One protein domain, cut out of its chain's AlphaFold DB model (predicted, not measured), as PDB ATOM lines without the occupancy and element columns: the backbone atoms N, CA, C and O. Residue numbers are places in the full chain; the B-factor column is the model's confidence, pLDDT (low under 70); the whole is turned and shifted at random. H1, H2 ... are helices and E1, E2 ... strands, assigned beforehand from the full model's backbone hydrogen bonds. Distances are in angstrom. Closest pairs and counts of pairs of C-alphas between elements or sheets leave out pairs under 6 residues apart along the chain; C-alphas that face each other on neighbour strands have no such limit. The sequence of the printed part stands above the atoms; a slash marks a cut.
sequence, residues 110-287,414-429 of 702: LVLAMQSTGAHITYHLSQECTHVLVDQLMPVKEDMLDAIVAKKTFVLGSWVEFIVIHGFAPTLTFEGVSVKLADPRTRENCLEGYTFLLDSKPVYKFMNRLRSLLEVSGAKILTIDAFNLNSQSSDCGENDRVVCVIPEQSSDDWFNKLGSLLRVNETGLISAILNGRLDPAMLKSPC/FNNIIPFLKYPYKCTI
ATOM      1  N   LEU A 110     372.540 304.701 251.379       35.53
ATOM      2  CA  LEU A 110     372.720 303.506 250.541       35.53
ATOM      3  C   LEU A 110     372.542 302.200 251.338       35.53
ATOM      4  O   LEU A 110     371.736 301.348 250.975       35.53
ATOM      5  N   VAL A 111     373.252 302.082 252.466       37.53
ATOM      6  CA  VAL A 111     373.281 300.863 253.295       37.53
ATOM      7  C   VAL A 111     371.910 300.555 253.902       37.53
ATOM      8  O   VAL A 111     371.449 299.421 253.825       37.53
ATOM      9  N   LEU A 112     371.238 301.560 254.471       37.91
ATOM     10  CA  LEU A 112     369.993 301.361 255.218       37.91
ATOM     11  C   LEU A 112     368.787 301.090 254.311       37.91
ATOM     12  O   LEU A 112     367.962 300.241 254.642       37.91
ATOM     13  N   ALA A 113     368.696 301.757 253.152       42.53
ATOM     14  CA  ALA A 113     367.629 301.485 252.191       42.53
ATOM     15  C   ALA A 113     367.700 300.032 251.693       42.53
ATOM     16  O   ALA A 113     366.702 299.315 251.761       42.53
ATOM     17  N   MET A 114     368.889 299.566 251.298       47.84
ATOM     18  CA  MET A 114     369.073 298.193 250.825       47.84
ATOM     19  C   MET A 114     368.915 297.160 251.950       47.84
ATOM     20  O   MET A 114     368.231 296.158 251.749       47.84
ATOM     21  N   GLN A 115     369.411 297.424 253.165       46.88
ATOM     22  CA  GLN A 115     369.155 296.547 254.317       46.88
ATOM     23  C   GLN A 115     367.657 296.432 254.647       46.88
ATOM     24  O   GLN A 115     367.198 295.339 254.970       46.88
ATOM     25  N   SER A 116     366.872 297.507 254.495       47.41
ATOM     26  CA  SER A 116     365.414 297.464 254.701       47.41
ATOM     27  C   SER A 116     364.667 296.611 253.664       47.41
ATOM     28  O   SER A 116     363.595 296.089 253.963       47.41
ATOM     29  N   THR A 117     365.250 296.400 252.477       54.44
ATOM     30  CA  THR A 117     364.754 295.457 251.458       54.44
ATOM     31  C   THR A 117     365.432 294.081 251.531       54.44
ATOM     32  O   THR A 117     365.267 293.275 250.620       54.44
ATOM     33  N   GLY A 118     366.230 293.806 252.571       57.78
ATOM     34  CA  GLY A 118     366.995 292.560 252.722       57.78
ATOM     35  C   GLY A 118     368.198 292.414 251.777       57.78
ATOM     36  O   GLY A 118     368.808 291.350 251.726       57.78
ATOM     37  N   ALA A 119     368.555 293.461 251.031       68.25
ATOM     38  CA  ALA A 119     369.666 293.459 250.088       68.25
ATOM     39  C   ALA A 119     370.986 293.866 250.770       68.25
ATOM     40  O   ALA A 119     371.055 294.840 251.519       68.25
ATOM     41  N   HIS A 120     372.053 293.121 250.482       71.88
ATOM     42  CA  HIS A 120     373.384 293.341 251.048       71.88
ATOM     43  C   HIS A 120     374.277 294.159 250.099       71.88
ATOM     44  O   HIS A 120     374.246 293.952 248.886       71.88
ATOM     45  N   ILE A 121     375.104 295.055 250.650       77.38
ATOM     46  CA  ILE A 121     376.107 295.834 249.903       77.38
ATOM     47  C   ILE A 121     377.505 295.401 250.348       77.38
ATOM     48  O   ILE A 121     377.785 295.318 251.541       77.38
ATOM     49  N   THR A 122     378.400 295.182 249.387       80.19
ATOM     50  CA  THR A 122     379.827 294.918 249.607       80.19
ATOM     51  C   THR A 122     380.665 295.814 248.696       80.19
ATOM     52  O   THR A 122     380.255 296.127 247.580       80.19
ATOM     53  N   TYR A 123     381.845 296.221 249.170       78.44
ATOM     54  CA  TYR A 123     382.845 296.952 248.379       78.44
ATOM     55  C   TYR A 123     383.777 296.019 247.587       78.44
ATOM     56  O   TYR A 123     384.566 296.484 246.770       78.44
ATOM     57  N   HIS A 124     383.688 294.710 247.827       81.38
ATOM     58  CA  HIS A 124     384.435 293.676 247.117       81.38
ATOM     59  C   HIS A 124     383.481 292.845 246.262       81.38
ATOM     60  O   HIS A 124     382.471 292.348 246.772       81.38
ATOM     61  N   LEU A 125     383.819 292.669 244.983       84.12
ATOM     62  CA  LEU A 125     383.090 291.794 244.072       84.12
ATOM     63  C   LEU A 125     383.176 290.341 244.564       84.12
ATOM     64  O   LEU A 125     384.264 289.791 244.723       84.12
ATOM     65  N   SER A 126     382.022 289.716 244.783       85.88
ATOM     66  CA  SER A 126     381.893 288.309 245.169       85.88
ATOM     67  C   SER A 126     380.949 287.570 244.218       85.88
ATOM     68  O   SER A 126     380.197 288.181 243.452       85.88
ATOM     69  N   GLN A 127     380.940 286.235 244.277       82.38
ATOM     70  CA  GLN A 127     379.976 285.436 243.511       82.38
ATOM     71  C   GLN A 127     378.522 285.739 243.924       82.38
ATOM     72  O   GLN A 127     377.648 285.754 243.058       82.38
ATOM     73  N   GLU A 128     378.298 286.069 245.199       83.38
ATOM     74  CA  GLU A 128     377.001 286.421 245.802       83.38
ATOM     75  C   GLU A 128     376.448 287.776 245.325       83.38
ATOM     76  O   GLU A 128     375.243 288.016 245.404       83.38
ATOM     77  N   CYS A 129     377.301 288.672 244.812       86.88
ATOM     78  CA  CYS A 129     376.856 289.948 244.252       86.88
ATOM     79  C   CYS A 129     375.907 289.694 243.074       86.88
ATOM     80  O   CYS A 129     376.277 289.006 242.124       86.88
ATOM     81  N   THR A 130     374.698 290.256 243.088       87.12
ATOM     82  CA  THR A 130     373.754 290.152 241.957       87.12
ATOM     83  C   THR A 130     373.841 291.359 241.023       87.12
ATOM     84  O   THR A 130     373.766 291.211 239.803       87.12
ATOM     85  N   HIS A 131     374.058 292.541 241.601       87.88
ATOM     86  CA  HIS A 131     374.113 293.826 240.914       87.88
ATOM     87  C   HIS A 131     375.400 294.578 241.272       87.88
ATOM     88  O   HIS A 131     375.914 294.440 242.383       87.88
ATOM     89  N   VAL A 132     375.895 295.395 240.343       89.69
ATOM     90  CA  VAL A 132     377.024 296.313 240.536       89.69
ATOM     91  C   VAL A 132     376.538 297.743 240.331       89.69
ATOM     92  O   VAL A 132     375.940 298.067 239.303       89.69
ATOM     93  N   LEU A 133     376.789 298.587 241.330       87.56
ATOM     94  CA  LEU A 133     376.424 300.000 241.325       87.56
ATOM     95  C   LEU A 133     377.547 300.831 240.704       87.56
ATOM     96  O   LEU A 133     378.709 300.685 241.079       87.56
ATOM     97  N   VAL A 134     377.185 301.701 239.765       88.62
ATOM     98  CA  VAL A 134     378.107 302.593 239.047       88.62
ATOM     99  C   VAL A 134     377.506 303.985 238.876       88.62
ATOM    100  O   VAL A 134     376.288 304.159 238.909       88.62
ATOM    101  N   ASP A 135     378.364 304.976 238.646       85.25
ATOM    102  CA  ASP A 135     377.941 306.326 238.273       85.25
ATOM    103  C   ASP A 135     377.910 306.515 236.749       85.25
ATOM    104  O   ASP A 135     378.628 305.860 235.989       85.25
ATOM    105  N   GLN A 136     377.076 307.449 236.292       86.25
ATOM    106  CA  GLN A 136     376.966 307.804 234.879       86.25
ATOM    107  C   GLN A 136     378.273 308.451 234.385       86.25
ATOM    108  O   GLN A 136     378.789 309.380 235.004       86.25
ATOM    109  N   LEU A 137     378.783 307.966 233.250       85.31
ATOM    110  CA  LEU A 137     380.089 308.279 232.649       85.31
ATOM    111  C   LEU A 137     381.318 307.870 233.489       85.31
ATOM    112  O   LEU A 137     382.434 308.288 233.175       85.31
ATOM    113  N   MET A 138     381.152 307.012 234.503       87.56
ATOM    114  CA  MET A 138     382.270 306.461 235.278       87.56
ATOM    115  C   MET A 138     383.281 305.728 234.367       87.56
ATOM    116  O   MET A 138     382.858 304.956 233.501       87.56
ATOM    117  N   PRO A 139     384.602 305.930 234.552       88.62
ATOM    118  CA  PRO A 139     385.614 305.209 233.790       88.62
ATOM    119  C   PRO A 139     385.617 303.720 234.139       88.62
ATOM    120  O   PRO A 139     385.606 303.351 235.317       88.62
ATOM    121  N   VAL A 140     385.652 302.871 233.111       89.62
ATOM    122  CA  VAL A 140     385.734 301.411 233.250       89.62
ATOM    123  C   VAL A 140     387.040 301.029 233.948       89.62
ATOM    124  O   VAL A 140     388.124 301.430 233.529       89.62
ATOM    125  N   LYS A 141     386.931 300.221 235.004       89.00
ATOM    126  CA  LYS A 141     388.059 299.647 235.749       89.00
ATOM    127  C   LYS A 141     388.157 298.145 235.513       89.00
ATOM    128  O   LYS A 141     387.173 297.502 235.156       89.00
ATOM    129  N   GLU A 142     389.317 297.577 235.811       87.94
ATOM    130  CA  GLU A 142     389.561 296.134 235.756       87.94
ATOM    131  C   GLU A 142     388.524 295.301 236.537       87.94
ATOM    132  O   GLU A 142     387.947 294.377 235.970       87.94
ATOM    133  N   ASP A 143     388.188 295.684 237.775       88.25
ATOM    134  CA  ASP A 143     387.180 294.987 238.601       88.25
ATOM    135  C   ASP A 143     385.779 294.969 237.953       88.25
ATOM    136  O   ASP A 143     384.949 294.096 238.216       88.25
ATOM    137  N   MET A 144     385.499 295.945 237.082       90.50
ATOM    138  CA  MET A 144     384.243 296.024 236.340       90.50
ATOM    139  C   MET A 144     384.240 295.029 235.178       90.50
ATOM    140  O   MET A 144     383.195 294.454 234.887       90.50
ATOM    141  N   LEU A 145     385.396 294.761 234.559       91.38
ATOM    142  CA  LEU A 145     385.536 293.693 233.566       91.38
ATOM    143  C   LEU A 145     385.303 292.316 234.206       91.38
ATOM    144  O   LEU A 145     384.589 291.504 233.625       91.38
ATOM    145  N   ASP A 146     385.787 292.081 235.430       91.25
ATOM    146  CA  ASP A 146     385.499 290.837 236.167       91.25
ATOM    147  C   ASP A 146     384.011 290.683 236.487       91.25
ATOM    148  O   ASP A 146     383.453 289.595 236.353       91.25
ATOM    149  N   ALA A 147     383.331 291.771 236.853       92.00
ATOM    150  CA  ALA A 147     381.884 291.762 237.037       92.00
ATOM    151  C   ALA A 147     381.117 291.491 235.725       92.00
ATOM    152  O   ALA A 147     380.060 290.862 235.759       92.00
ATOM    153  N   ILE A 148     381.642 291.908 234.569       91.69
ATOM    154  CA  ILE A 148     381.066 291.585 233.252       91.69
ATOM    155  C   ILE A 148     381.280 290.101 232.918       91.69
ATOM    156  O   ILE A 148     380.319 289.425 232.555       91.69
ATOM    157  N   VAL A 149     382.491 289.570 233.124       92.12
ATOM    158  CA  VAL A 149     382.805 288.133 232.979       92.12
ATOM    159  C   VAL A 149     381.928 287.282 233.906       92.12
ATOM    160  O   VAL A 149     381.370 286.270 233.491       92.12
ATOM    161  N   ALA A 150     381.705 287.728 235.143       91.44
ATOM    162  CA  ALA A 150     380.802 287.094 236.103       91.44
ATOM    163  C   ALA A 150     379.301 287.372 235.840       91.44
ATOM    164  O   ALA A 150     378.475 287.143 236.729       91.44
ATOM    165  N   LYS A 151     378.949 287.871 234.640       90.75
ATOM    166  CA  LYS A 151     377.591 288.160 234.134       90.75
ATOM    167  C   LYS A 151     376.728 289.025 235.066       90.75
ATOM    168  O   LYS A 151     375.505 288.892 235.098       90.75
ATOM    169  N   LYS A 152     377.341 289.932 235.834       91.06
ATOM    170  CA  LYS A 152     376.627 290.792 236.789       91.06
ATOM    171  C   LYS A 152     375.840 291.895 236.076       91.06
ATOM    172  O   LYS A 152     376.279 292.458 235.067       91.06
ATOM    173  N   THR A 153     374.675 292.220 236.632       89.50
ATOM    174  CA  THR A 153     373.839 293.338 236.177       89.50
ATOM    175  C   THR A 153     374.432 294.650 236.675       89.50
ATOM    176  O   THR A 153     374.721 294.784 237.860       89.50
ATOM    177  N   PHE A 154     374.584 295.636 235.797       90.38
ATOM    178  CA  PHE A 154     375.055 296.968 236.173       90.38
ATOM    179  C   PHE A 154     373.885 297.945 236.235       90.38
ATOM    180  O   PHE A 154     373.029 297.948 235.353       90.38
ATOM    181  N   VAL A 155     373.863 298.774 237.274       88.19
ATOM    182  CA  VAL A 155     372.800 299.750 237.542       88.19
ATOM    183  C   VAL A 155     373.398 301.068 238.024       88.19
ATOM    184  O   VAL A 155     374.407 301.088 238.730       88.19
ATOM    185  N   LEU A 156     372.767 302.182 237.649       85.44
ATOM    186  CA  LEU A 156     373.141 303.499 238.170       85.44
ATOM    187  C   LEU A 156     372.887 303.595 239.680       85.44
ATOM    188  O   LEU A 156     371.908 303.037 240.171       85.44
ATOM    189  N   GLY A 157     373.690 304.376 240.408       74.00
ATOM    190  CA  GLY A 157     373.456 304.655 241.835       74.00
ATOM    191  C   GLY A 157     372.036 305.162 242.144       74.00
ATOM    192  O   GLY A 157     371.435 304.765 243.141       74.00
ATOM    193  N   SER A 158     371.446 305.946 241.234       73.12
ATOM    194  CA  SER A 158     370.055 306.418 241.318       73.12
ATOM    195  C   SER A 158     369.005 305.300 241.269       73.12
ATOM    196  O   SER A 158     367.901 305.492 241.770       73.12
ATOM    197  N   TRP A 159     369.318 304.112 240.740       77.44
ATOM    198  CA  TRP A 159     368.406 302.962 240.779       77.44
ATOM    199  C   TRP A 159     368.045 302.579 242.225       77.44
ATOM    200  O   TRP A 159     366.895 302.240 242.495       77.44
ATOM    201  N   VAL A 160     368.977 302.734 243.174       68.19
ATOM    202  CA  VAL A 160     368.759 302.479 244.614       68.19
ATOM    203  C   VAL A 160     367.896 303.559 245.280       68.19
ATOM    204  O   VAL A 160     367.278 303.298 246.308       68.19
ATOM    205  N   GLU A 161     367.783 304.754 244.694       65.69
ATOM    206  CA  GLU A 161     366.844 305.783 245.169       65.69
ATOM    207  C   GLU A 161     365.393 305.488 244.751       65.69
ATOM    208  O   GLU A 161     364.459 305.976 245.389       65.69
ATOM    209  N   PHE A 162     365.189 304.683 243.697       62.59
ATOM    210  CA  PHE A 162     363.864 304.394 243.139       62.59
ATOM    211  C   PHE A 162     363.366 302.961 243.376       62.59
ATOM    212  O   PHE A 162     362.163 302.801 243.565       62.59
ATOM    213  N   ILE A 163     364.245 301.946 243.374       56.84
ATOM    214  CA  ILE A 163     364.042 300.499 243.665       56.84
ATOM    215  C   ILE A 163     362.992 299.757 242.795       56.84
ATOM    216  O   ILE A 163     363.051 298.541 242.652       56.84
ATOM    217  N   VAL A 164     362.067 300.472 242.154       43.81
ATOM    218  CA  VAL A 164     360.863 299.947 241.478       43.81
ATOM    219  C   VAL A 164     360.904 300.202 239.956       43.81
ATOM    220  O   VAL A 164     359.926 299.984 239.250       43.81
ATOM    221  N   ILE A 165     362.031 300.688 239.422       44.84
ATOM    222  CA  ILE A 165     362.164 301.094 238.013       44.84
ATOM    223  C   ILE A 165     363.255 300.267 237.323       44.84
ATOM    224  O   ILE A 165     364.449 300.477 237.540       44.84
ATOM    225  N   HIS A 166     362.844 299.346 236.453       46.69
ATOM    226  CA  HIS A 166     363.740 298.697 235.493       46.69
ATOM    227  C   HIS A 166     364.125 299.683 234.371       46.69
ATOM    228  O   HIS A 166     363.324 300.536 233.998       46.69
ATOM    229  N   GLY A 167     365.336 299.556 233.813       53.94
ATOM    230  CA  GLY A 167     365.758 300.295 232.607       53.94
ATOM    231  C   GLY A 167     366.936 301.272 232.757       53.94
ATOM    232  O   GLY A 167     367.395 301.807 231.750       53.94
ATOM    233  N   PHE A 168     367.481 301.483 233.962       66.56
ATOM    234  CA  PHE A 168     368.649 302.355 234.187       66.56
ATOM    235  C   PHE A 168     369.992 301.701 233.795       66.56
ATOM    236  O   PHE A 168     370.882 301.525 234.629       66.56
ATOM    237  N   ALA A 169     370.131 301.359 232.511       78.75
ATOM    238  CA  ALA A 169     371.377 300.898 231.903       78.75
ATOM    239  C   ALA A 169     372.424 302.037 231.894       78.75
ATOM    240  O   ALA A 169     372.192 303.061 231.240       78.75
ATOM    241  N   PRO A 170     373.555 301.907 232.614       89.12
ATOM    242  CA  PRO A 170     374.523 302.988 232.766       89.12
ATOM    243  C   PRO A 170     375.337 303.209 231.487       89.12
ATOM    244  O   PRO A 170     375.660 302.276 230.756       89.12
ATOM    245  N   THR A 171     375.729 304.455 231.229       90.12
ATOM    246  CA  THR A 171     376.795 304.763 230.262       90.12
ATOM    247  C   THR A 171     378.110 304.881 231.018       90.12
ATOM    248  O   THR A 171     378.166 305.574 232.029       90.12
ATOM    249  N   LEU A 172     379.163 304.232 230.537       91.00
ATOM    250  CA  LEU A 172     380.510 304.273 231.111       91.00
ATOM    251  C   LEU A 172     381.474 304.965 230.146       91.00
ATOM    252  O   LEU A 172     381.137 305.175 228.981       91.00
ATOM    253  N   THR A 173     382.672 305.317 230.609       90.75
ATOM    254  CA  THR A 173     383.749 305.811 229.737       90.75
ATOM    255  C   THR A 173     384.881 304.788 229.621       90.75
ATOM    256  O   THR A 173     385.401 304.299 230.621       90.75
ATOM    257  N   PHE A 174     385.261 304.436 228.394       87.81
ATOM    258  CA  PHE A 174     386.330 303.481 228.088       87.81
ATOM    259  C   PHE A 174     387.287 304.133 227.082       87.81
ATOM    260  O   PHE A 174     386.859 304.526 226.001       87.81
ATOM    261  N   GLU A 175     388.550 304.338 227.471       83.31
ATOM    262  CA  GLU A 175     389.558 305.098 226.697       83.31
ATOM    263  C   GLU A 175     389.039 306.452 226.153       83.31
ATOM    264  O   GLU A 175     389.325 306.864 225.033       83.31
ATOM    265  N   GLY A 176     388.218 307.145 226.953       80.75
ATOM    266  CA  GLY A 176     387.592 308.428 226.598       80.75
ATOM    267  C   GLY A 176     386.301 308.328 225.772       80.75
ATOM    268  O   GLY A 176     385.567 309.312 225.692       80.75
ATOM    269  N   VAL A 177     385.965 307.159 225.222       84.00
ATOM    270  CA  VAL A 177     384.708 306.915 224.495       84.00
ATOM    271  C   VAL A 177     383.577 306.631 225.483       84.00
ATOM    272  O   VAL A 177     383.736 305.832 226.404       84.00
ATOM    273  N   SER A 178     382.412 307.258 225.300       87.62
ATOM    274  CA  SER A 178     381.203 306.944 226.069       87.62
ATOM    275  C   SER A 178     380.499 305.711 225.495       87.62
ATOM    276  O   SER A 178     380.056 305.728 224.347       87.62
ATOM    277  N   VAL A 179     380.362 304.663 226.303       89.25
ATOM    278  CA  VAL A 179     379.854 303.342 225.911       89.25
ATOM    279  C   VAL A 179     378.611 303.024 226.743       89.25
ATOM    280  O   VAL A 179     378.663 303.091 227.974       89.25
ATOM    281  N   LYS A 180     377.474 302.709 226.108       90.88
ATOM    282  CA  LYS A 180     376.236 302.388 226.834       90.88
ATOM    283  C   LYS A 180     376.269 300.913 227.210       90.88
ATOM    284  O   LYS A 180     376.201 300.056 226.338       90.88
ATOM    285  N   LEU A 181     376.364 300.621 228.503       91.75
ATOM    286  CA  LEU A 181     376.515 299.252 228.964       91.75
ATOM    287  C   LEU A 181     375.217 298.472 228.734       91.75
ATOM    288  O   LEU A 181     374.176 298.788 229.313       91.75
ATOM    289  N   ALA A 182     375.301 297.460 227.879       89.19
ATOM    290  CA  ALA A 182     374.218 296.529 227.618       89.19
ATOM    291  C   ALA A 182     373.988 295.583 228.814       89.19
ATOM    292  O   ALA A 182     374.823 295.469 229.719       89.19
ATOM    293  N   ASP A 183     372.832 294.925 228.855       89.06
ATOM    294  CA  ASP A 183     372.473 294.013 229.943       89.06
ATOM    295  C   ASP A 183     373.246 292.672 229.850       89.06
ATOM    296  O   ASP A 183     373.939 292.404 228.865       89.06
ATOM    297  N   PRO A 184     373.222 291.803 230.879       88.44
ATOM    298  CA  PRO A 184     373.941 290.528 230.827       88.44
ATOM    299  C   PRO A 184     373.535 289.589 229.681       88.44
ATOM    300  O   PRO A 184     374.401 288.865 229.201       88.44
ATOM    301  N   ARG A 185     372.273 289.604 229.226       87.88
ATOM    302  CA  ARG A 185     371.760 288.685 228.195       87.88
ATOM    303  C   ARG A 185     372.078 289.149 226.779       87.88
ATOM    304  O   ARG A 185     372.334 288.313 225.929       87.88
ATOM    305  N   THR A 186     372.079 290.457 226.520       87.81
ATOM    306  CA  THR A 186     372.474 290.999 225.203       87.81
ATOM    307  C   THR A 186     373.986 291.003 224.979       87.81
ATOM    308  O   THR A 186     374.423 291.109 223.840       87.81
ATOM    309  N   ARG A 187     374.797 290.872 226.039       90.19
ATOM    310  CA  ARG A 187     376.260 290.684 225.945       90.19
ATOM    311  C   ARG A 187     376.659 289.211 225.843       90.19
ATOM    312  O   ARG A 187     377.655 288.892 225.198       90.19
ATOM    313  N   GLU A 188     375.884 288.317 226.450       89.12
ATOM    314  CA  GLU A 188     375.974 286.878 226.202       89.12
ATOM    315  C   GLU A 188     375.754 286.599 224.705       89.12
ATOM    316  O   GLU A 188     374.845 287.145 224.085       89.12
ATOM    317  N   ASN A 189     376.646 285.810 224.103       88.06
ATOM    318  CA  ASN A 189     376.655 285.465 222.675       88.06
ATOM    319  C   ASN A 189     376.707 286.637 221.663       88.06
ATOM    320  O   ASN A 189     376.565 286.410 220.462       88.06
ATOM    321  N   CYS A 190     377.000 287.879 222.077       90.19
ATOM    322  CA  CYS A 190     377.075 289.026 221.151       90.19
ATOM    323  C   CYS A 190     378.191 288.942 220.086       90.19
ATOM    324  O   CYS A 190     378.230 289.762 219.165       90.19
ATOM    325  N   LEU A 191     379.090 287.958 220.208       91.75
ATOM    326  CA  LEU A 191     380.172 287.638 219.277       91.75
ATOM    327  C   LEU A 191     380.087 286.195 218.732       91.75
ATOM    328  O   LEU A 191     381.074 285.668 218.213       91.75
ATOM    329  N   GLU A 192     378.923 285.546 218.830       90.19
ATOM    330  CA  GLU A 192     378.687 284.225 218.241       90.19
ATOM    331  C   GLU A 192     378.910 284.243 216.711       90.19
ATOM    332  O   GLU A 192     378.625 285.226 216.024       90.19
ATOM    333  N   GLY A 193     379.498 283.169 216.171       86.00
ATOM    334  CA  GLY A 193     379.916 283.084 214.762       86.00
ATOM    335  C   GLY A 193     381.220 283.823 214.411       86.00
ATOM    336  O   GLY A 193     381.639 283.800 213.252       86.00
ATOM    337  N   TYR A 194     381.897 284.450 215.382       89.06
ATOM    338  CA  TYR A 194     383.243 285.005 215.204       89.06
ATOM    339  C   TYR A 194     384.311 284.138 215.885       89.06
ATOM    340  O   TYR A 194     384.135 283.647 217.003       89.06
ATOM    341  N   THR A 195     385.455 283.992 215.212       90.81
ATOM    342  CA  THR A 195     386.668 283.367 215.755       90.81
ATOM    343  C   THR A 195     387.777 284.406 215.841       90.81
ATOM    344  O   THR A 195     388.285 284.858 214.816       90.81
ATOM    345  N   PHE A 196     388.180 284.783 217.052       90.31
ATOM    346  CA  PHE A 196     389.246 285.761 217.257       90.31
ATOM    347  C   PHE A 196     390.610 285.087 217.395       90.31
ATOM    348  O   PHE A 196     390.787 284.155 218.184       90.31
ATOM    349  N   LEU A 197     391.587 285.590 216.637       88.81
ATOM    350  CA  LEU A 197     392.994 285.229 216.771       88.81
ATOM    351  C   LEU A 197     393.675 286.185 217.752       88.81
ATOM    352  O   LEU A 197     393.738 287.392 217.496       88.81
ATOM    353  N   LEU A 198     394.210 285.626 218.838       88.12
ATOM    354  CA  LEU A 198     395.036 286.330 219.819       88.12
ATOM    355  C   LEU A 198     396.509 285.910 219.688       88.12
ATOM    356  O   LEU A 198     396.810 284.734 219.462       88.12
ATOM    357  N   ASP A 199     397.437 286.849 219.866       81.88
ATOM    358  CA  ASP A 199     398.851 286.529 220.113       81.88
ATOM    359  C   ASP A 199     398.985 285.675 221.395       81.88
ATOM    360  O   ASP A 199     398.217 285.824 222.349       81.88
ATOM    361  N   SER A 200     399.947 284.750 221.412       71.88
ATOM    362  CA  SER A 200     400.317 283.963 222.593       71.88
ATOM    363  C   SER A 200     401.189 284.756 223.575       71.88
ATOM    364  O   SER A 200     401.323 284.370 224.739       71.88
ATOM    365  N   LYS A 201     401.769 285.875 223.127       74.25
ATOM    366  CA  LYS A 201     402.578 286.792 223.938       74.25
ATOM    367  C   LYS A 201     401.710 287.765 224.754       74.25
ATOM    368  O   LYS A 201     400.615 288.133 224.327       74.25
ATOM    369  N   PRO A 202     402.208 288.260 225.902       63.12
ATOM    370  CA  PRO A 202     401.500 289.216 226.754       63.12
ATOM    371  C   PRO A 202     401.564 290.650 226.188       63.12
ATOM    372  O   PRO A 202     402.192 291.525 226.775       63.12
ATOM    373  N   VAL A 203     400.955 290.882 225.019       77.94
ATOM    374  CA  VAL A 203     400.950 292.193 224.324       77.94
ATOM    375  C   VAL A 203     399.650 292.982 224.560       77.94
ATOM    376  O   VAL A 203     399.616 294.196 224.376       77.94
ATOM    377  N   TYR A 204     398.576 292.298 224.965       82.38
ATOM    378  CA  TYR A 204     397.255 292.888 225.210       82.38
ATOM    379  C   TYR A 204     397.177 293.571 226.577       82.38
ATOM    380  O   TYR A 204     397.572 292.985 227.585       82.38
ATOM    381  N   LYS A 205     396.589 294.769 226.625       82.88
ATOM    382  CA  LYS A 205     396.443 295.608 227.826       82.88
ATOM    383  C   LYS A 205     395.673 294.906 228.945       82.88
ATOM    384  O   LYS A 205     396.020 295.056 230.113       82.88
ATOM    385  N   PHE A 206     394.664 294.108 228.592       81.06
ATOM    386  CA  PHE A 206     393.812 293.394 229.548       81.06
ATOM    387  C   PHE A 206     394.093 291.878 229.628       81.06
ATOM    388  O   PHE A 206     393.413 291.170 230.374       81.06
ATOM    389  N   MET A 207     395.100 291.375 228.899       80.19
ATOM    390  CA  MET A 207     395.604 289.989 228.929       80.19
ATOM    391  C   MET A 207     394.510 288.908 229.104       80.19
ATOM    392  O   MET A 207     393.685 288.687 228.218       80.19
ATOM    393  N   ASN A 208     394.484 288.222 230.254       84.44
ATOM    394  CA  ASN A 208     393.562 287.121 230.537       84.44
ATOM    395  C   ASN A 208     392.097 287.580 230.606       84.44
ATOM    396  O   ASN A 208     391.208 286.816 230.235       84.44
ATOM    397  N   ARG A 209     391.836 288.829 231.023       88.88
ATOM    398  CA  ARG A 209     390.479 289.393 231.090       88.88
ATOM    399  C   ARG A 209     389.873 289.500 229.688       88.88
ATOM    400  O   ARG A 209     388.703 289.177 229.521       88.88
ATOM    401  N   LEU A 210     390.667 289.863 228.671       90.12
ATOM    402  CA  LEU A 210     390.225 289.898 227.267       90.12
ATOM    403  C   LEU A 210     389.769 288.511 226.785       90.12
ATOM    404  O   LEU A 210     388.704 288.396 226.181       90.12
ATOM    405  N   ARG A 211     390.529 287.454 227.104       90.94
ATOM    406  CA  ARG A 211     390.138 286.065 226.811       90.94
ATOM    407  C   ARG A 211     388.806 285.704 227.480       90.94
ATOM    408  O   ARG A 211     387.898 285.249 226.794       90.94
ATOM    409  N   SER A 212     388.667 285.948 228.783       92.38
ATOM    410  CA  SER A 212     387.441 285.601 229.513       92.38
ATOM    411  C   SER A 212     386.222 286.426 229.077       92.38
ATOM    412  O   SER A 212     385.113 285.899 229.056       92.38
ATOM    413  N   LEU A 213     386.406 287.690 228.678       93.25
ATOM    414  CA  LEU A 213     385.346 288.514 228.084       93.25
ATOM    415  C   LEU A 213     384.868 287.936 226.747       93.25
ATOM    416  O   LEU A 213     383.662 287.856 226.518       93.25
ATOM    417  N   LEU A 214     385.790 287.501 225.884       92.56
ATOM    418  CA  LEU A 214     385.468 286.876 224.597       92.56
ATOM    419  C   LEU A 214     384.748 285.526 224.775       92.56
ATOM    420  O   LEU A 214     383.723 285.302 224.134       92.56
ATOM    421  N   GLU A 215     385.215 284.681 225.700       92.00
ATOM    422  CA  GLU A 215     384.566 283.411 226.068       92.00
ATOM    423  C   GLU A 215     383.132 283.629 226.596       92.00
ATOM    424  O   GLU A 215     382.205 282.929 226.191       92.00
ATOM    425  N   VAL A 216     382.913 284.643 227.442       91.50
ATOM    426  CA  VAL A 216     381.579 285.010 227.963       91.50
ATOM    427  C   VAL A 216     380.671 285.647 226.898       91.50
ATOM    428  O   VAL A 216     379.449 285.545 227.001       91.50
ATOM    429  N   SER A 217     381.255 286.237 225.853       91.44
ATOM    430  CA  SER A 217     380.543 286.822 224.705       91.44
ATOM    431  C   SER A 217     380.199 285.800 223.608       91.44
ATOM    432  O   SER A 217     379.748 286.191 222.532       91.44
ATOM    433  N   GLY A 218     380.426 284.502 223.848       89.12
ATOM    434  CA  GLY A 218     380.156 283.414 222.897       89.12
ATOM    435  C   GLY A 218     381.132 283.324 221.718       89.12
ATOM    436  O   GLY A 218     380.854 282.623 220.746       89.12
ATOM    437  N   ALA A 219     382.271 284.019 221.781       91.88
ATOM    438  CA  ALA A 219     383.266 283.998 220.716       91.88
ATOM    439  C   ALA A 219     384.167 282.756 220.786       91.88
ATOM    440  O   ALA A 219     384.591 282.327 221.863       91.88
ATOM    441  N   LYS A 220     384.563 282.230 219.624       91.31
ATOM    442  CA  LYS A 220     385.647 281.241 219.529       91.31
ATOM    443  C   LYS A 220     386.995 281.963 219.613       91.31
ATOM    444  O   LYS A 220     387.156 283.052 219.064       91.31
ATOM    445  N   ILE A 221     387.981 281.356 220.278       89.75
ATOM    446  CA  ILE A 221     389.317 281.947 220.455       89.75
ATOM    447  C   ILE A 221     390.391 280.943 220.051       89.75
ATOM    448  O   ILE A 221     390.496 279.868 220.642       89.75
ATOM    449  N   LEU A 222     391.248 281.339 219.112       87.94
ATOM    450  CA  LEU A 222     392.464 280.614 218.745       87.94
ATOM    451  C   LEU A 222     393.693 281.473 219.061       87.94
ATOM    452  O   LEU A 222     393.641 282.702 219.010       87.94
ATOM    453  N   THR A 223     394.819 280.832 219.373       85.44
ATOM    454  CA  THR A 223     396.117 281.519 219.359       85.44
ATOM    455  C   THR A 223     396.676 281.539 217.940       85.44
ATOM    456  O   THR A 223     396.440 280.609 217.165       85.44
ATOM    457  N   ILE A 224     397.448 282.572 217.594       77.69
ATOM    458  CA  ILE A 224     398.103 282.683 216.278       77.69
ATOM    459  C   ILE A 224     398.973 281.445 215.980       77.69
ATOM    460  O   ILE A 224     398.950 280.936 214.861       77.69
ATOM    461  N   ASP A 225     399.670 280.901 216.982       76.06
ATOM    462  CA  ASP A 225     400.481 279.684 216.831       76.06
ATOM    463  C   ASP A 225     399.632 278.451 216.471       76.06
ATOM    464  O   ASP A 225     399.982 277.702 215.559       76.06
ATOM    465  N   ALA A 226     398.482 278.264 217.130       74.94
ATOM    466  CA  ALA A 226     397.561 277.166 216.828       74.94
ATOM    467  C   ALA A 226     396.883 277.339 215.458       74.94
ATOM    468  O   ALA A 226     396.702 276.363 214.734       74.94
ATOM    469  N   PHE A 227     396.555 278.574 215.068       74.88
ATOM    470  CA  PHE A 227     395.988 278.873 213.752       74.88
ATOM    471  C   PHE A 227     396.961 278.526 212.614       74.88
ATOM    472  O   PHE A 227     396.570 277.880 211.643       74.88
ATOM    473  N   ASN A 228     398.243 278.875 212.763       68.12
ATOM    474  CA  ASN A 228     399.277 278.528 211.785       68.12
ATOM    475  C   ASN A 228     399.437 277.003 211.630       68.12
ATOM    476  O   ASN A 228     399.553 276.515 210.505       68.12
ATOM    477  N   LEU A 229     399.393 276.245 212.732       56.59
ATOM    478  CA  LEU A 229     399.475 274.778 212.718       56.59
ATOM    479  C   LEU A 229     398.242 274.122 212.072       56.59
ATOM    480  O   LEU A 229     398.385 273.195 211.279       56.59
ATOM    481  N   ASN A 230     397.044 274.637 212.352       54.44
ATOM    482  CA  ASN A 230     395.784 274.090 211.834       54.44
ATOM    483  C   ASN A 230     395.514 274.448 210.358       54.44
ATOM    484  O   ASN A 230     394.554 273.951 209.776       54.44
ATOM    485  N   SER A 231     396.358 275.268 209.719       53.91
ATOM    486  CA  SER A 231     396.199 275.683 208.315       53.91
ATOM    487  C   SER A 231     396.275 274.540 207.285       53.91
ATOM    488  O   SER A 231     395.904 274.739 206.131       53.91
ATOM    489  N   GLN A 232     396.710 273.339 207.691       46.53
ATOM    490  CA  GLN A 232     396.692 272.120 206.865       46.53
ATOM    491  C   GLN A 232     395.481 271.202 207.126       46.53
ATOM    492  O   GLN A 232     395.301 270.214 206.418       46.53
ATOM    493  N   SER A 233     394.635 271.515 208.114       43.44
ATOM    494  CA  SER A 233     393.415 270.770 208.448       43.44
ATOM    495  C   SER A 233     392.189 271.664 208.247       43.44
ATOM    496  O   SER A 233     391.786 272.400 209.149       43.44
ATOM    497  N   SER A 234     391.601 271.615 207.050       47.28
ATOM    498  CA  SER A 234     390.440 272.420 206.650       47.28
ATOM    499  C   SER A 234     389.124 271.902 207.253       47.28
ATOM    500  O   SER A 234     388.227 271.489 206.526       47.28
ATOM    501  N   ASP A 235     389.034 271.922 208.585       43.31
ATOM    502  CA  ASP A 235     387.872 271.486 209.383       43.31
ATOM    503  C   ASP A 235     387.239 272.664 210.165       43.31
ATOM    504  O   ASP A 235     386.464 272.498 211.107       43.31
ATOM    505  N   CYS A 236     387.582 273.899 209.778       48.16
ATOM    506  CA  CYS A 236     386.920 275.111 210.251       48.16
ATOM    507  C   CYS A 236     385.658 275.329 209.401       48.16
ATOM    508  O   CYS A 236     385.755 275.673 208.225       48.16
ATOM    509  N   GLY A 237     384.488 275.053 209.986       48.34
ATOM    510  CA  GLY A 237     383.206 275.067 209.277       48.34
ATOM    511  C   GLY A 237     382.886 276.417 208.626       48.34
ATOM    512  O   GLY A 237     383.170 277.473 209.188       48.34
ATOM    513  N   GLU A 238     382.238 276.364 207.459       51.16
ATOM    514  CA  GLU A 238     382.157 277.417 206.422       51.16
ATOM    515  C   GLU A 238     381.503 278.763 206.827       51.16
ATOM    516  O   GLU A 238     381.317 279.634 205.979       51.16
ATOM    517  N   ASN A 239     381.150 278.961 208.102       51.41
ATOM    518  CA  ASN A 239     380.424 280.132 208.606       51.41
ATOM    519  C   ASN A 239     381.179 280.962 209.670       51.41
ATOM    520  O   ASN A 239     380.750 282.080 209.955       51.41
ATOM    521  N   ASP A 240     382.276 280.468 210.261       65.00
ATOM    522  CA  ASP A 240     383.002 281.212 211.306       65.00
ATOM    523  C   ASP A 240     383.855 282.352 210.715       65.00
ATOM    524  O   ASP A 240     384.819 282.129 209.979       65.00
ATOM    525  N   ARG A 241     383.562 283.602 211.088       82.06
ATOM    526  CA  ARG A 241     384.351 284.769 210.661       82.06
ATOM    527  C   ARG A 241     385.634 284.888 211.479       82.06
ATOM    528  O   ARG A 241     385.599 285.312 212.635       82.06
ATOM    529  N   VAL A 242     386.771 284.555 210.870       86.44
ATOM    530  CA  VAL A 242     388.095 284.701 211.495       86.44
ATOM    531  C   VAL A 242     388.539 286.172 211.493       86.44
ATOM    532  O   VAL A 242     388.655 286.797 210.439       86.44
ATOM    533  N   VAL A 243     388.810 286.721 212.681       87.88
ATOM    534  CA  VAL A 243     389.224 288.116 212.908       87.88
ATOM    535  C   VAL A 243     390.499 288.149 213.752       87.88
ATOM    536  O   VAL A 243     390.600 287.465 214.765       87.88
ATOM    537  N   CYS A 244     391.480 288.966 213.377       87.44
ATOM    538  CA  CYS A 244     392.716 289.146 214.138       87.44
ATOM    539  C   CYS A 244     392.628 290.363 215.075       87.44
ATOM    540  O   CYS A 244     392.231 291.449 214.645       87.44
ATOM    541  N   VAL A 245     393.001 290.199 216.352       88.75
ATOM    542  CA  VAL A 245     392.971 291.288 217.345       88.75
ATOM    543  C   VAL A 245     394.343 291.951 217.444       88.75
ATOM    544  O   VAL A 245     395.300 291.338 217.918       88.75
ATOM    545  N   ILE A 246     394.426 293.217 217.033       85.50
ATOM    546  CA  ILE A 246     395.630 294.048 217.138       85.50
ATOM    547  C   ILE A 246     395.761 294.569 218.587       85.50
ATOM    548  O   ILE A 246     394.828 295.227 219.070       85.50
ATOM    549  N   PRO A 247     396.887 294.312 219.281       83.81
ATOM    550  CA  PRO A 247     397.208 294.936 220.564       83.81
ATOM    551  C   PRO A 247     397.487 296.438 220.416       83.81
ATOM    552  O   PRO A 247     398.071 296.876 219.430       83.81
ATOM    553  N   GLU A 248     397.164 297.235 221.435       73.62
ATOM    554  CA  GLU A 248     397.361 298.699 221.413       73.62
ATOM    555  C   GLU A 248     398.847 299.140 221.345       73.62
ATOM    556  O   GLU A 248     399.130 300.298 221.051       73.62
ATOM    557  N   GLN A 249     399.800 298.230 221.592       65.12
ATOM    558  CA  GLN A 249     401.237 298.533 221.735       65.12
ATOM    559  C   GLN A 249     402.164 297.772 220.757       65.12
ATOM    560  O   GLN A 249     403.380 297.776 220.943       65.12
ATOM    561  N   SER A 250     401.637 297.085 219.735       64.25
ATOM    562  CA  SER A 250     402.462 296.272 218.820       64.25
ATOM    563  C   SER A 250     403.062 297.061 217.651       64.25
ATOM    564  O   SER A 250     402.341 297.796 216.982       64.25
ATOM    565  N   SER A 251     404.332 296.814 217.315       54.22
ATOM    566  CA  SER A 251     404.915 297.189 216.017       54.22
ATOM    567  C   SER A 251     404.511 296.190 214.914       54.22
ATOM    568  O   SER A 251     404.542 294.975 215.113       54.22
ATOM    569  N   ASP A 252     404.105 296.699 213.746       55.44
ATOM    570  CA  ASP A 252     403.195 296.005 212.812       55.44
ATOM    571  C   ASP A 252     403.731 294.791 212.015       55.44
ATOM    572  O   ASP A 252     402.937 294.085 211.380       55.44
ATOM    573  N   ASP A 253     405.037 294.510 212.019       60.16
ATOM    574  CA  ASP A 253     405.681 293.598 211.048       60.16
ATOM    575  C   ASP A 253     405.084 292.179 210.978       60.16
ATOM    576  O   ASP A 253     405.076 291.556 209.911       60.16
ATOM    577  N   TRP A 254     404.574 291.639 212.091       61.59
ATOM    578  CA  TRP A 254     403.996 290.288 212.100       61.59
ATOM    579  C   TRP A 254     402.548 290.246 211.595       61.59
ATOM    580  O   TRP A 254     402.205 289.375 210.793       61.59
ATOM    581  N   PHE A 255     401.702 291.200 212.000       63.75
ATOM    582  CA  PHE A 255     400.285 291.232 211.608       63.75
ATOM    583  C   PHE A 255     400.098 291.410 210.097       63.75
ATOM    584  O   PHE A 255     399.105 290.949 209.531       63.75
ATOM    585  N   ASN A 256     401.087 291.988 209.417       63.59
ATOM    586  CA  ASN A 256     401.103 292.114 207.962       63.59
ATOM    587  C   ASN A 256     401.248 290.781 207.210       63.59
ATOM    588  O   ASN A 256     400.833 290.703 206.057       63.59
ATOM    589  N   LYS A 257     401.703 289.703 207.865       64.88
ATOM    590  CA  LYS A 257     401.674 288.342 207.291       64.88
ATOM    591  C   LYS A 257     400.274 287.722 207.294       64.88
ATOM    592  O   LYS A 257     399.972 286.909 206.429       64.88
ATOM    593  N   LEU A 258     399.392 288.154 208.199       67.25
ATOM    594  CA  LEU A 258     397.969 287.786 208.231       67.25
ATOM    595  C   LEU A 258     397.135 288.699 207.303       67.25
ATOM    596  O   LEU A 258     396.012 289.088 207.619       67.25
ATOM    597  N   GLY A 259     397.706 289.078 206.153       61.62
ATOM    598  CA  GLY A 259     397.200 290.099 205.225       61.62
ATOM    599  C   GLY A 259     395.906 289.768 204.469       61.62
ATOM    600  O   GLY A 259     395.510 290.544 203.610       61.62
ATOM    601  N   SER A 260     395.247 288.648 204.773       72.75
ATOM    602  CA  SER A 260     393.926 288.269 204.248       72.75
ATOM    603  C   SER A 260     392.799 288.360 205.286       72.75
ATOM    604  O   SER A 260     391.630 288.288 204.913       72.75
ATOM    605  N   LEU A 261     393.120 288.521 206.576       79.44
ATOM    606  CA  LEU A 261     392.136 288.508 207.661       79.44
ATOM    607  C   LEU A 261     391.640 289.912 208.021       79.44
ATOM    608  O   LEU A 261     392.399 290.884 208.007       79.44
ATOM    609  N   LEU A 262     390.368 289.991 208.422       85.75
ATOM    610  CA  LEU A 262     389.792 291.175 209.063       85.75
ATOM    611  C   LEU A 262     390.540 291.475 210.368       85.75
ATOM    612  O   LEU A 262     390.877 290.554 211.115       85.75
ATOM    613  N   ARG A 263     390.772 292.755 210.669       86.75
ATOM    614  CA  ARG A 263     391.477 293.192 211.884       86.75
ATOM    615  C   ARG A 263     390.600 294.075 212.772       86.75
ATOM    616  O   ARG A 263     389.862 294.919 212.268       86.75
ATOM    617  N   VAL A 264     390.730 293.937 214.090       89.25
ATOM    618  CA  VAL A 264     390.061 294.784 215.095       89.25
ATOM    619  C   VAL A 264     391.054 295.217 216.178       89.25
ATOM    620  O   VAL A 264     391.950 294.456 216.531       89.25
ATOM    621  N   ASN A 265     390.918 296.430 216.712       88.69
ATOM    622  CA  ASN A 265     391.725 296.904 217.844       88.69
ATOM    623  C   ASN A 265     391.179 296.324 219.170       88.69
ATOM    624  O   ASN A 265     389.960 296.303 219.352       88.69
ATOM    625  N   GLU A 266     392.047 295.951 220.123       89.06
ATOM    626  CA  GLU A 266     391.657 295.483 221.477       89.06
ATOM    627  C   GLU A 266     390.612 296.396 222.148       89.06
ATOM    628  O   GLU A 266     389.572 295.934 222.619       89.06
ATOM    629  N   THR A 267     390.849 297.708 222.138       88.12
ATOM    630  CA  THR A 267     389.983 298.706 222.781       88.12
ATOM    631  C   THR A 267     388.618 298.850 222.105       88.12
ATOM    632  O   THR A 267     387.595 299.013 222.776       88.12
ATOM    633  N   GLY A 268     388.568 298.701 220.779       88.81
ATOM    634  CA  GLY A 268     387.317 298.633 220.024       88.81
ATOM    635  C   GLY A 268     386.531 297.352 220.315       88.81
ATOM    636  O   GLY A 268     385.320 297.405 220.513       88.81
ATOM    637  N   LEU A 269     387.218 296.212 220.412       91.56
ATOM    638  CA  LEU A 269     386.609 294.914 220.702       91.56
ATOM    639  C   LEU A 269     385.988 294.872 222.109       91.56
ATOM    640  O   LEU A 269     384.854 294.424 222.263       91.56
ATOM    641  N   ILE A 270     386.666 295.422 223.121       91.81
ATOM    642  CA  ILE A 270     386.096 295.563 224.472       91.81
ATOM    643  C   ILE A 270     384.891 296.520 224.460       91.81
ATOM    644  O   ILE A 270     383.866 296.220 225.070       91.81
ATOM    645  N   SER A 271     384.955 297.625 223.709       91.25
ATOM    646  CA  SER A 271     383.823 298.558 223.561       91.25
ATOM    647  C   SER A 271     382.595 297.911 222.896       91.25
ATOM    648  O   SER A 271     381.464 298.193 223.293       91.25
ATOM    649  N   ALA A 272     382.797 297.007 221.934       91.75
ATOM    650  CA  ALA A 272     381.731 296.213 221.319       91.75
ATOM    651  C   ALA A 272     381.076 295.238 222.318       91.75
ATOM    652  O   ALA A 272     379.849 295.182 222.403       91.75
ATOM    653  N   ILE A 273     381.881 294.535 223.125       93.38
ATOM    654  CA  ILE A 273     381.401 293.636 224.194       93.38
ATOM    655  C   ILE A 273     380.606 294.414 225.254       93.38
ATOM    656  O   ILE A 273     379.550 293.968 225.697       93.38
ATOM    657  N   LEU A 274     381.061 295.611 225.634       92.44
ATOM    658  CA  LEU A 274     380.349 296.493 226.566       92.44
ATOM    659  C   LEU A 274     378.987 296.960 226.007       92.44
ATOM    660  O   LEU A 274     378.001 296.965 226.743       92.44
ATOM    661  N   ASN A 275     378.916 297.300 224.715       90.62
ATOM    662  CA  ASN A 275     377.669 297.652 224.020       90.62
ATOM    663  C   ASN A 275     376.776 296.435 223.678       90.62
ATOM    664  O   ASN A 275     375.677 296.633 223.162       90.62
ATOM    665  N   GLY A 276     377.227 295.193 223.904       90.94
ATOM    666  CA  GLY A 276     376.502 293.976 223.505       90.94
ATOM    667  C   GLY A 276     376.347 293.805 221.988       90.94
ATOM    668  O   GLY A 276     375.432 293.127 221.531       90.94
ATOM    669  N   ARG A 277     377.200 294.455 221.183       89.81
ATOM    670  CA  ARG A 277     377.162 294.372 219.717       89.81
ATOM    671  C   ARG A 277     378.490 294.789 219.096       89.81
ATOM    672  O   ARG A 277     378.974 295.895 219.331       89.81
ATOM    673  N   LEU A 278     379.004 293.952 218.198       89.25
ATOM    674  CA  LEU A 278     380.049 294.331 217.250       89.25
ATOM    675  C   LEU A 278     379.434 295.008 216.019       89.25
ATOM    676  O   LEU A 278     378.589 294.430 215.333       89.25
ATOM    677  N   ASP A 279     379.866 296.234 215.732       85.69
ATOM    678  CA  ASP A 279     379.583 296.899 214.460       85.69
ATOM    679  C   ASP A 279     380.591 296.409 213.399       85.69
ATOM    680  O   ASP A 279     381.801 296.546 213.612       85.69
ATOM    681  N   PRO A 280     380.144 295.852 212.254       82.69
ATOM    682  CA  PRO A 280     381.026 295.480 211.151       82.69
ATOM    683  C   PRO A 280     381.950 296.607 210.666       82.69
ATOM    684  O   PRO A 280     383.039 296.305 210.188       82.69
ATOM    685  N   ALA A 281     381.584 297.885 210.830       83.12
ATOM    686  CA  ALA A 281     382.449 299.018 210.481       83.12
ATOM    687  C   ALA A 281     383.740 299.096 211.327       83.12
ATOM    688  O   ALA A 281     384.705 299.748 210.930       83.12
ATOM    689  N   MET A 282     383.795 298.407 212.475       83.19
ATOM    690  CA  MET A 282     385.000 298.294 213.309       83.19
ATOM    691  C   MET A 282     385.999 297.249 212.783       83.19
ATOM    692  O   MET A 282     387.147 297.221 213.232       83.19
ATOM    693  N   LEU A 283     385.578 296.389 211.846       85.62
ATOM    694  CA  LEU A 283     386.405 295.349 211.241       85.62
ATOM    695  C   LEU A 283     387.134 295.911 210.018       85.62
ATOM    696  O   LEU A 283     386.574 296.043 208.931       85.62
ATOM    697  N   LYS A 284     388.415 296.231 210.192       82.88
ATOM    698  CA  LYS A 284     389.268 296.736 209.115       82.88
ATOM    699  C   LYS A 284     389.617 295.595 208.163       82.88
ATOM    700  O   LYS A 284     390.338 294.670 208.544       82.88
ATOM    701  N   SER A 285     389.156 295.688 206.919       75.19
ATOM    702  CA  SER A 285     389.695 294.885 205.819       75.19
ATOM    703  C   SER A 285     391.193 295.166 205.638       75.19
ATOM    704  O   SER A 285     391.618 296.317 205.792       75.19
ATOM    705  N   PRO A 286     392.014 294.157 205.306       68.25
ATOM    706  CA  PRO A 286     393.420 294.382 205.014       68.25
ATOM    707  C   PRO A 286     393.574 295.219 203.738       68.25
ATOM    708  O   PRO A 286     392.860 295.022 202.754       68.25
ATOM    709  N   CYS A 287     394.528 296.151 203.739       55.69
ATOM    710  CA  CYS A 287     394.872 296.905 202.538       55.69
ATOM    711  C   CYS A 287     395.604 295.990 201.552       55.69
ATOM    712  O   CYS A 287     396.775 295.663 201.754       55.69
ATOM    713  N   PHE A 414     366.021 308.952 262.963       41.75
ATOM    714  CA  PHE A 414     365.544 309.355 261.636       41.75
ATOM    715  C   PHE A 414     366.773 309.581 260.749       41.75
ATOM    716  O   PHE A 414     367.331 310.679 260.748       41.75
ATOM    717  N   ASN A 415     367.252 308.556 260.040       35.44
ATOM    718  CA  ASN A 415     368.551 308.653 259.364       35.44
ATOM    719  C   ASN A 415     368.566 309.537 258.106       35.44
ATOM    720  O   ASN A 415     369.649 309.928 257.678       35.44
ATOM    721  N   ASN A 416     367.423 309.846 257.479       37.19
ATOM    722  CA  ASN A 416     367.419 310.391 256.116       37.19
ATOM    723  C   ASN A 416     366.392 311.500 255.843       37.19
ATOM    724  O   ASN A 416     365.299 311.524 256.412       37.19
ATOM    725  N   ILE A 417     366.744 312.376 254.891       37.16
ATOM    726  CA  ILE A 417     365.821 313.320 254.250       37.16
ATOM    727  C   ILE A 417     366.022 313.287 252.729       37.16
ATOM    728  O   ILE A 417     367.108 313.603 252.244       37.16
ATOM    729  N   ILE A 418     364.977 312.929 251.977       33.62
ATOM    730  CA  ILE A 418     365.040 312.729 250.513       33.62
ATOM    731  C   ILE A 418     364.317 313.867 249.770       33.62
ATOM    732  O   ILE A 418     363.193 314.213 250.159       33.62
ATOM    733  N   PRO A 419     364.881 314.417 248.672       28.83
ATOM    734  CA  PRO A 419     364.179 315.323 247.764       28.83
ATOM    735  C   PRO A 419     363.185 314.576 246.847       28.83
ATOM    736  O   PRO A 419     363.525 314.188 245.734       28.83
ATOM    737  N   PHE A 420     361.934 314.400 247.282       34.69
ATOM    738  CA  PHE A 420     360.936 313.604 246.540       34.69
ATOM    739  C   PHE A 420     360.257 314.351 245.364       34.69
ATOM    740  O   PHE A 420     360.081 315.577 245.395       34.69
ATOM    741  N   LEU A 421     359.833 313.603 244.332       31.47
ATOM    742  CA  LEU A 421     359.102 314.101 243.154       31.47
ATOM    743  C   LEU A 421     357.575 314.055 243.347       31.47
ATOM    744  O   LEU A 421     357.024 313.168 243.988       31.47
ATOM    745  N   LYS A 422     356.865 315.032 242.774       34.91
ATOM    746  CA  LYS A 422     355.499 315.404 243.196       34.91
ATOM    747  C   LYS A 422     354.388 314.374 242.892       34.91
ATOM    748  O   LYS A 422     353.324 314.476 243.494       34.91
ATOM    749  N   TYR A 423     354.596 313.417 241.979       37.25
ATOM    750  CA  TYR A 423     353.545 312.500 241.496       37.25
ATOM    751  C   TYR A 423     354.088 311.096 241.133       37.25
ATOM    752  O   TYR A 423     354.401 310.864 239.966       37.25
ATOM    753  N   PRO A 424     354.173 310.131 242.073       40.09
ATOM    754  CA  PRO A 424     354.725 308.800 241.778       40.09
ATOM    755  C   PRO A 424     353.840 307.951 240.845       40.09
ATOM    756  O   PRO A 424     354.351 307.217 240.006       40.09
ATOM    757  N   TYR A 425     352.512 308.084 240.926       37.72
ATOM    758  CA  TYR A 425     351.567 307.193 240.231       37.72
ATOM    759  C   TYR A 425     351.337 307.490 238.738       37.72
ATOM    760  O   TYR A 425     350.532 306.812 238.105       37.72
ATOM    761  N   LYS A 426     352.018 308.485 238.144       36.50
ATOM    762  CA  LYS A 426     351.907 308.733 236.693       36.50
ATOM    763  C   LYS A 426     352.739 307.761 235.850       36.50
ATOM    764  O   LYS A 426     352.311 307.437 234.749       36.50
ATOM    765  N   CYS A 427     353.872 307.264 236.352       40.03
ATOM    766  CA  CYS A 427     354.728 306.361 235.574       40.03
ATOM    767  C   CYS A 427     354.056 305.007 235.308       40.03
ATOM    768  O   CYS A 427     354.075 304.539 234.177       40.03
ATOM    769  N   THR A 428     353.408 304.403 236.309       36.78
ATOM    770  CA  THR A 428     352.803 303.062 236.186       36.78
ATOM    771  C   THR A 428     351.716 303.002 235.109       36.78
ATOM    772  O   THR A 428     351.648 302.031 234.363       36.78
ATOM    773  N   ILE A 429     350.912 304.064 234.976       40.47
ATOM    774  CA  ILE A 429     349.871 304.172 233.938       40.47
ATOM    775  C   ILE A 429     350.493 304.342 232.543       40.47
ATOM    776  O   ILE A 429     349.937 303.849 231.571       40.47
TER     777      ILE A 429
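AT A GLANCE: This is residues 110 to 287 and 414 to 429 of the 702 residues of the protein "Nijmegen breakage syndrome 1" of Prunus dulcis (UniProt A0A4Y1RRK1). A long, loose rod holds a twisted four-stranded sheet (E6 E5 E7 E8) toward one end, and helices H5 and H8 pack between this sheet and a second part, where H5 meets H2 and H8 meets the hairpin E3 and E4. Beyond H2 lies the small pair E1 and E2, and H1, H3 and the tail from residue 414, with E9 and H9, make the far end. The printed part has 194 residues, with nine helices and nine strands in the order H1 E1 H2 E2 H3 E3 E4 H4 E5 H5 E6 H6 E7 H7 E8 H8 E9 H9; the class is mixed, with under half of the residues in named elements. The four-stranded sheet is parallel; the radius of gyration of the C-alphas is 20.7 A, and the spans are 72 by 35 by 31 A.

IN THESE COORDINATES: In the sheet, E6 is residues 220 to 223, E5 194 to 198, E7 241 to 246 and E8 262 to 265; E7, 16.0 A long, begins at C-alpha 241 (384.351, 284.769, 210.661). The helices on this sheet are H5, residues 207 to 216, 14.9 A long; H8, residues 266 to 274, 12.4 A long; H6, residues 224 to 230; and H7, residues 255 to 258, which only grazes it. The other elements before the cut are H1, from C-alpha 110 (372.720, 303.506, 250.541) to C-alpha 116; E1, residues 131 to 134; H2, residues 142 to 149; E2, residues 153 to 156; H3, residues 159 to 162; E3, residues 171 to 174; E4, residues 177 to 180; and H4, residues 184 to 187. E9 is 416 to 419 and H9 426 to 429.

HOW THE PARTS SIT: N 196 and O 220 of E5 and E6 are 2.8 A apart, N 197 and O 243 of E5 and E7 2.8 A, and N 244 and O 262 of E7 and E8 2.8 A, within hydrogen-bond range. H5 is over E6, at a height over the sheet of 8.8 A; H6 is on the opposite face, and H7 only grazes the sheet. E5, H5, E6 and E7, H7, E8 are strand-helix-strand units, parallel neighbours joined through a helix, with right-handed crossovers. H2 and H5 touch at a shallow tilt of 24 degrees, the same way, closest at the C-alphas of Val 149 and Leu 213, 5.5 A. Every O i to N i+4 pair is within range in H1, H2, H6 and H8, and 5 of 6 in H5.

THE WHOLE: Residues 288 to 413 are not printed, and C-alphas 287 and 414 are 67.1 A apart across this cut. The link H1 to E1 is long. The mean pLDDT of the printed part is 74.9, and 62 residues are under 70, among them 414 to 429.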